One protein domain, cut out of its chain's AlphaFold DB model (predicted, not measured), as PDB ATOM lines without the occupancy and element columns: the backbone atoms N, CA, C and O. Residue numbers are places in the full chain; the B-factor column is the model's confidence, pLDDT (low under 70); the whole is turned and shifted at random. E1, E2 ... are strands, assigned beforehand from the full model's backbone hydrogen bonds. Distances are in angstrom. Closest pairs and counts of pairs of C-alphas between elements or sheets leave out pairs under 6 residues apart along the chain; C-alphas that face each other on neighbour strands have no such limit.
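What this domain is: This is residues 18 to 73 of the 210 residues of the protein "Isochorismatase family protein" of Oesophagostomum dentatum (UniProt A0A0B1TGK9). What is seen first? There is little regular structure: a long looping stretch, residues 18 to 46, leads into a small hairpin, E1 then E2, and residues 59 to 73 trail away as a tail. How is it made up? The 56 printed residues hold no named helix and one antiparallel sheet, E1 - E2; the class is all strand, with 10 residues in named elements. It is only just compact, close to loose, with a radius of gyration of the C-alphas of 11.9 A, and spans 38 by 20 by 18 A.

Where its parts are: Where does the printed part begin? C-alpha 18 is at (119.489, 176.897, 141.631). Where are the strands? E1, residues 47 to 52, measures 15.0 A from first to last C-alpha. E2, residues 55 to 58, measures 9.9 A and ends at (124.503, 166.538, 150.965).

How they stand to each other: What pairs with E1? Residues 32 to 33 pair antiparallel with its residues 50 to 52. How does E2 stand to E1? This hairpin has a tight link and 151 degrees between directions; N 48 and O 57, 2.9 A apart, are within hydrogen-bond range.

The domain as a whole: How large is it? The farthest C-alphas, of Gly 35 and Leu 73, are 38.0 A apart. Any cut or low confidence? The printed part has no cut, and no printed residue is under 70 in pLDDT.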
ATOM      1  N   ASN A  18     119.772 176.645 140.219       97.62
ATOM      2  CA  ASN A  18     119.489 176.897 141.631       97.62
ATOM      3  C   ASN A  18     119.138 175.612 142.413       97.62
ATOM      4  O   ASN A  18     118.419 175.677 143.408       97.62
ATOM      5  N   HIS A  19     119.586 174.437 141.961       98.06
ATOM      6  CA  HIS A  19     119.268 173.149 142.590       98.06
ATOM      7  C   HIS A  19     119.675 173.085 144.078       98.06
ATOM      8  O   HIS A  19     120.686 173.654 144.484       98.06
ATOM      9  N   ILE A  20     118.882 172.386 144.899       97.38
ATOM     10  CA  ILE A  20     119.019 172.325 146.367       97.38
ATOM     11  C   ILE A  20     120.304 171.652 146.837       97.38
ATOM     12  O   ILE A  20     120.769 171.911 147.942       97.38
ATOM     13  N   SER A  21     120.892 170.804 145.993       97.75
ATOM     14  CA  SER A  21     122.152 170.136 146.300       97.75
ATOM     15  C   SER A  21     123.377 171.027 146.099       97.75
ATOM     16  O   SER A  21     124.466 170.615 146.475       97.75
ATOM     17  N   PHE A  22     123.247 172.231 145.534       98.56
ATOM     18  CA  PHE A  22     124.398 173.097 145.276       98.56
ATOM     19  C   PHE A  22     124.761 173.935 146.500       98.56
ATOM     20  O   PHE A  22     123.937 174.701 147.005       98.56
ATOM     21  N   VAL A  23     126.013 173.831 146.952       98.25
ATOM     22  CA  VAL A  23     126.542 174.601 148.087       98.25
ATOM     23  C   VAL A  23     126.441 176.104 147.830       98.25
ATOM     24  O   VAL A  23     126.061 176.860 148.720       98.25
ATOM     25  N   GLU A  24     126.654 176.535 146.584       97.69
ATOM     26  CA  GLU A  24     126.570 177.940 146.175       97.69
ATOM     27  C   GLU A  24     125.135 178.487 146.225       97.69
ATOM     28  O   GLU A  24     124.932 179.698 146.173       97.69
ATOM     29  N   ARG A  25     124.143 177.595 146.305       97.44
ATOM     30  CA  ARG A  25     122.704 177.899 146.306       97.44
ATOM     31  C   ARG A  25     122.037 177.559 147.628       97.44
ATOM     32  O   ARG A  25     120.832 177.737 147.764       97.44
ATOM     33  N   ALA A  26     122.786 177.055 148.609       96.38
ATOM     34  CA  ALA A  26     122.240 176.550 149.865       96.38
ATOM     35  C   ALA A  26     121.584 177.646 150.729       96.38
ATOM     36  O   ALA A  26     120.752 177.340 151.576       96.38
ATOM     37  N   ARG A  27     121.919 178.921 150.487       95.75
ATOM     38  CA  ARG A  27     121.349 180.097 151.168       95.75
ATOM     39  C   ARG A  27     120.545 181.010 150.235       95.75
ATOM     40  O   ARG A  27     120.386 182.195 150.522       95.75
ATOM     41  N   ASP A  28     120.053 180.482 149.113       96.75
ATOM     42  CA  ASP A  28     119.099 181.216 148.280       96.75
ATOM     43  C   ASP A  28     117.829 181.553 149.091       96.75
ATOM     44  O   ASP A  28     117.432 180.835 150.006       96.75
ATOM     45  N   HIS A  29     117.165 182.658 148.748       95.75
ATOM     46  CA  HIS A  29     116.004 183.193 149.476       95.75
ATOM     47  C   HIS A  29     114.782 182.253 149.543       95.75
ATOM     48  O   HIS A  29     113.864 182.494 150.323       95.75
ATOM     49  N   ASP A  30     114.746 181.212 148.712       96.38
ATOM     50  CA  ASP A  30     113.652 180.248 148.596       96.38
ATOM     51  C   ASP A  30     113.840 178.994 149.471       96.38
ATOM     52  O   ASP A  30     113.023 178.072 149.414       96.38
ATOM     53  N   ARG A  31     114.905 178.946 150.280       96.25
ATOM     54  CA  ARG A  31     115.207 177.828 151.175       96.25
ATOM     55  C   ARG A  31     115.833 178.288 152.485       96.25
ATOM     56  O   ARG A  31     116.380 179.380 152.591       96.25
ATOM     57  N   LYS A  32     115.743 177.443 153.508       96.94
ATOM     58  CA  LYS A  32     116.248 177.743 154.849       96.94
ATOM     59  C   LYS A  32     116.834 176.497 155.488       96.94
ATOM     60  O   LYS A  32     116.148 175.482 155.583       96.94
ATOM     61  N   ILE A  33     118.075 176.589 155.952       97.12
ATOM     62  CA  ILE A  33     118.740 175.529 156.714       97.12
ATOM     63  C   ILE A  33     118.331 175.640 158.192       97.12
ATOM     64  O   ILE A  33     118.277 176.727 158.768       97.12
ATOM     65  N   CYS A  34     118.010 174.504 158.804       96.06
ATOM     66  CA  CYS A  34     117.666 174.402 160.216       96.06
ATOM     67  C   CYS A  34     118.885 174.757 161.077       96.06
ATOM     68  O   CYS A  34     119.936 174.130 160.952       96.06
ATOM     69  N   GLY A  35     118.739 175.756 161.954       92.62
ATOM     70  CA  GLY A  35     119.817 176.204 162.839       92.62
ATOM     71  C   GLY A  35     120.989 176.892 162.127       92.62
ATOM     72  O   GLY A  35     122.083 176.909 162.679       92.62
ATOM     73  N   ASP A  36     120.781 177.432 160.920       90.94
ATOM     74  CA  ASP A  36     121.845 178.078 160.137       90.94
ATOM     75  C   ASP A  36     122.432 179.306 160.849       90.94
ATOM     76  O   ASP A  36     121.759 180.328 161.011       90.94
ATOM     77  N   ASP A  37     123.709 179.225 161.224       90.06
ATOM     78  CA  ASP A  37     124.525 180.399 161.520       90.06
ATOM     79  C   ASP A  37     125.127 180.908 160.208       90.06
ATOM     80  O   ASP A  37     126.085 180.334 159.683       90.06
ATOM     81  N   GLN A  38     124.598 182.020 159.693       86.12
ATOM     82  CA  GLN A  38     125.040 182.607 158.423       86.12
ATOM     83  C   GLN A  38     126.525 183.007 158.397       86.12
ATOM     84  O   GLN A  38     127.070 183.250 157.321       86.12
ATOM     85  N   ARG A  39     127.196 183.061 159.555       88.19
ATOM     86  CA  ARG A  39     128.645 183.292 159.644       88.19
ATOM     87  C   ARG A  39     129.464 182.039 159.363       88.19
ATOM     88  O   ARG A  39     130.637 182.154 159.018       88.19
ATOM     89  N   THR A  40     128.868 180.858 159.505       90.62
ATOM     90  CA  THR A  40     129.531 179.593 159.193       90.62
ATOM     91  C   THR A  40     129.627 179.435 157.681       90.62
ATOM     92  O   THR A  40     128.650 179.618 156.950       90.62
ATOM     93  N   GLU A  41     130.821 179.113 157.203       93.81
ATOM     94  CA  GLU A  41     131.061 178.773 155.806       93.81
ATOM     95  C   GLU A  41     130.557 177.350 155.535       93.81
ATOM     96  O   GLU A  41     130.988 176.408 156.200       93.81
ATOM     97  N   LEU A  42     129.660 177.202 154.557       96.62
ATOM     98  CA  LEU A  42     129.235 175.898 154.054       96.62
ATOM     99  C   LEU A  42     130.242 175.397 153.024       96.62
ATOM    100  O   LEU A  42     130.657 176.141 152.133       96.62
ATOM    101  N   LYS A  43     130.604 174.122 153.122       96.81
ATOM    102  CA  LYS A  43     131.578 173.477 152.245       96.81
ATOM    103  C   LYS A  43     130.916 172.398 151.407       96.81
ATOM    104  O   LYS A  43     129.875 171.834 151.745       96.81
ATOM    105  N   ALA A  44     131.551 172.101 150.277       96.81
ATOM    106  CA  ALA A  44     131.203 170.919 149.508       96.81
ATOM    107  C   ALA A  44     131.252 169.682 150.420       96.81
ATOM    108  O   ALA A  44     132.194 169.512 151.193       96.81
ATOM    109  N   PHE A  45     130.250 168.823 150.269       95.88
ATOM    110  CA  PHE A  45     130.023 167.576 150.998       95.88
ATOM    111  C   PHE A  45     129.517 167.726 152.439       95.88
ATOM    112  O   PHE A  45     129.294 166.709 153.100       95.88
ATOM    113  N   ASP A  46     129.239 168.948 152.901       96.69
ATOM    114  CA  ASP A  46     128.498 169.150 154.147       96.69
ATOM    115  C   ASP A  46     127.087 168.562 154.040       96.69
ATOM    116  O   ASP A  46     126.436 168.609 152.992       96.69
ATOM    117  N   VAL A  47     126.591 168.020 155.150       97.06
ATOM    118  CA  VAL A  47     125.219 167.521 155.250       97.06
ATOM    119  C   VAL A  47     124.382 168.547 155.987       97.06
ATOM    120  O   VAL A  47     124.604 168.801 157.169       97.06
ATOM    121  N   VAL A  48     123.380 169.088 155.304       96.94
ATOM    122  CA  VAL A  48     122.460 170.074 155.869       96.94
ATOM    123  C   VAL A  48     121.053 169.506 155.993       96.94
ATOM    124  O   VAL A  48     120.642 168.601 155.261       96.94
ATOM    125  N   LEU A  49     120.306 170.049 156.948       97.50
ATOM    126  CA  LEU A  49     118.874 169.830 157.085       97.50
ATOM    127  C   LEU A  49     118.178 171.120 156.675       97.50
ATOM    128  O   LEU A  49     118.221 172.098 157.415       97.50
ATOM    129  N   PHE A  50     117.550 171.137 155.505       97.12
ATOM    130  CA  PHE A  50     116.661 172.228 155.141       97.12
ATOM    131  C   PHE A  50     115.365 172.106 155.948       97.12
ATOM    132  O   PHE A  50     114.778 171.030 156.031       97.12
ATOM    133  N   GLU A  51     114.943 173.203 156.571       96.62
ATOM    134  CA  GLU A  51     113.606 173.380 157.150       96.62
ATOM    135  C   GLU A  51     112.600 173.706 156.037       96.62
ATOM    136  O   GLU A  51     111.476 173.206 156.031       96.62
ATOM    137  N   ILE A  52     113.032 174.517 155.067       95.00
ATOM    138  CA  ILE A  52     112.237 174.935 153.914       95.00
ATOM    139  C   ILE A  52     113.070 174.709 152.651       95.00
ATOM    140  O   ILE A  52     114.148 175.293 152.553       95.00
ATOM    141  N   PRO A  53     112.593 173.913 151.682       94.62
ATOM    142  CA  PRO A  53     111.672 172.795 151.894       94.62
ATOM    143  C   PRO A  53     112.318 171.718 152.792       94.62
ATOM    144  O   PRO A  53     113.541 171.609 152.813       94.62
ATOM    145  N   PRO A  54     111.535 170.908 153.525       95.69
ATOM    146  CA  PRO A  54     112.086 169.949 154.477       95.69
ATOM    147  C   PRO A  54     112.818 168.803 153.770       95.69
ATOM    148  O   PRO A  54     112.186 167.905 153.210       95.69
ATOM    149  N   VAL A  55     114.155 168.812 153.801       95.25
ATOM    150  CA  VAL A  55     114.986 167.750 153.212       95.25
ATOM    151  C   VAL A  55     116.370 167.681 153.862       95.25
ATOM    152  O   VAL A  55     116.998 168.699 154.147       95.25
ATOM    153  N   LYS A  56     116.872 166.461 154.083       96.88
ATOM    154  CA  LYS A  56     118.281 166.215 154.424       96.88
ATOM    155  C   LYS A  56     119.082 166.094 153.135       96.88
ATOM    156  O   LYS A  56     118.815 165.185 152.353       96.88
ATOM    157  N   GLN A  57     120.066 166.962 152.937       97.19
ATOM    158  CA  GLN A  57     120.795 167.067 151.678       97.19
ATOM    159  C   GLN A  57     122.305 167.105 151.917       97.19
ATOM    160  O   GLN A  57     122.784 167.803 152.807       97.19
ATOM    161  N   VAL A  58     123.051 166.362 151.099       97.25
ATOM    162  CA  VAL A  58     124.503 166.538 150.965       97.25
ATOM    163  C   VAL A  58     124.735 167.667 149.968       97.25
ATOM    164  O   VAL A  58     124.168 167.636 148.875       97.25
ATOM    165  N   LEU A  59     125.533 168.664 150.326       98.12
ATOM    166  CA  LEU A  59     125.865 169.760 149.426       98.12
ATOM    167  C   LEU A  59     127.006 169.361 148.484       98.12
ATOM    168  O   LEU A  59     127.933 168.657 148.864       98.12
ATOM    169  N   TYR A  60     126.964 169.841 147.252       98.12
ATOM    170  CA  TYR A  60     127.957 169.620 146.207       98.12
ATOM    171  C   TYR A  60     128.306 170.957 145.556       98.12
ATOM    172  O   TYR A  60     127.469 171.859 145.552       98.12
ATOM    173  N   PRO A  61     129.494 171.102 144.948       98.12
ATOM    174  CA  PRO A  61     129.714 172.183 143.997       98.12
ATOM    175  C   PRO A  61     128.672 172.109 142.882       98.12
ATOM    176  O   PRO A  61     128.227 171.013 142.527       98.12
ATOM    177  N   SER A  62     128.312 173.244 142.297       98.38
ATOM    178  CA  SER A  62     127.427 173.271 141.135       98.38
ATOM    179  C   SER A  62     127.987 172.381 140.016       98.38
ATOM    180  O   SER A  62     129.128 172.535 139.582       98.38
ATOM    181  N   HIS A  63     127.191 171.417 139.553       98.12
ATOM    182  CA  HIS A  63     127.602 170.412 138.571       98.12
ATOM    183  C   HIS A  63     126.417 169.995 137.703       98.12
ATOM    184  O   HIS A  63     125.267 170.151 138.106       98.12
ATOM    185  N   CYS A  64     126.690 169.467 136.507       98.12
ATOM    186  CA  CYS A  64     125.662 168.965 135.587       98.12
ATOM    187  C   CYS A  64     124.473 169.933 135.403       98.12
ATOM    188  O   CYS A  64     123.311 169.521 135.336       98.12
ATOM    189  N   VAL A  65     124.766 171.238 135.344       98.56
ATOM    190  CA  VAL A  65     123.747 172.286 135.222       98.56
ATOM    191  C   VAL A  65     123.104 172.213 133.838       98.56
ATOM    192  O   VAL A  65     123.808 172.113 132.830       98.56
ATOM    193  N   GLN A  66     121.772 172.275 133.773       97.88
ATOM    194  CA  GLN A  66     121.018 172.136 132.522       97.88
ATOM    195  C   GLN A  66     121.544 173.060 131.423       97.88
ATOM    196  O   GLN A  66     121.783 174.244 131.654       97.88
ATOM    197  N   TYR A  67     121.657 172.507 130.214       97.25
ATOM    198  CA  TYR A  67     122.090 173.223 129.007       97.25
ATOM    199  C   TYR A  67     123.522 173.776 129.067       97.25
ATOM    200  O   TYR A  67     123.883 174.626 128.258       97.25
ATOM    201  N   THR A  68     124.350 173.289 129.994       98.19
ATOM    202  CA  THR A  68     125.786 173.588 130.037       98.19
ATOM    203  C   THR A  68     126.602 172.397 129.549       98.19
ATOM    204  O   THR A  68     126.160 171.251 129.651       98.19
ATOM    205  N   TRP A  69     127.832 172.663 129.104       97.81
ATOM    206  CA  TRP A  69     128.807 171.624 128.758       97.81
ATOM    207  C   TRP A  69     128.987 170.587 129.880       97.81
ATOM    208  O   TRP A  69     129.082 169.392 129.620       97.81
ATOM    209  N   GLY A  70     128.954 171.023 131.146       97.06
ATOM    210  CA  GLY A  70     129.135 170.141 132.300       97.06
ATOM    211  C   GLY A  70     128.026 169.100 132.501       97.06
ATOM    212  O   GLY A  70     128.193 168.216 133.334       97.06
ATOM    213  N   ALA A  71     126.904 169.199 131.780       97.38
ATOM    214  CA  ALA A  71     125.808 168.229 131.815       97.38
ATOM    215  C   ALA A  71     125.775 167.298 130.587       97.38
ATOM    216  O   ALA A  71     124.917 166.416 130.488       97.38
ATOM    217  N   GLU A  72     126.674 167.497 129.623       96.69
ATOM    218  CA  GLU A  72     126.769 166.651 128.438       96.69
ATOM    219  C   GLU A  72     127.369 165.279 128.780       96.69
ATOM    220  O   GLU A  72     128.189 165.125 129.686       96.69
ATOM    221  N   LEU A  73     126.971 164.249 128.027       95.81
ATOM    222  CA  LEU A  73     127.647 162.954 128.106       95.81
ATOM    223  C   LEU A  73     129.051 163.084 127.516       95.81
ATOM    224  O   LEU A  73     129.233 163.690 126.462       95.81
TER     225      LEU A  73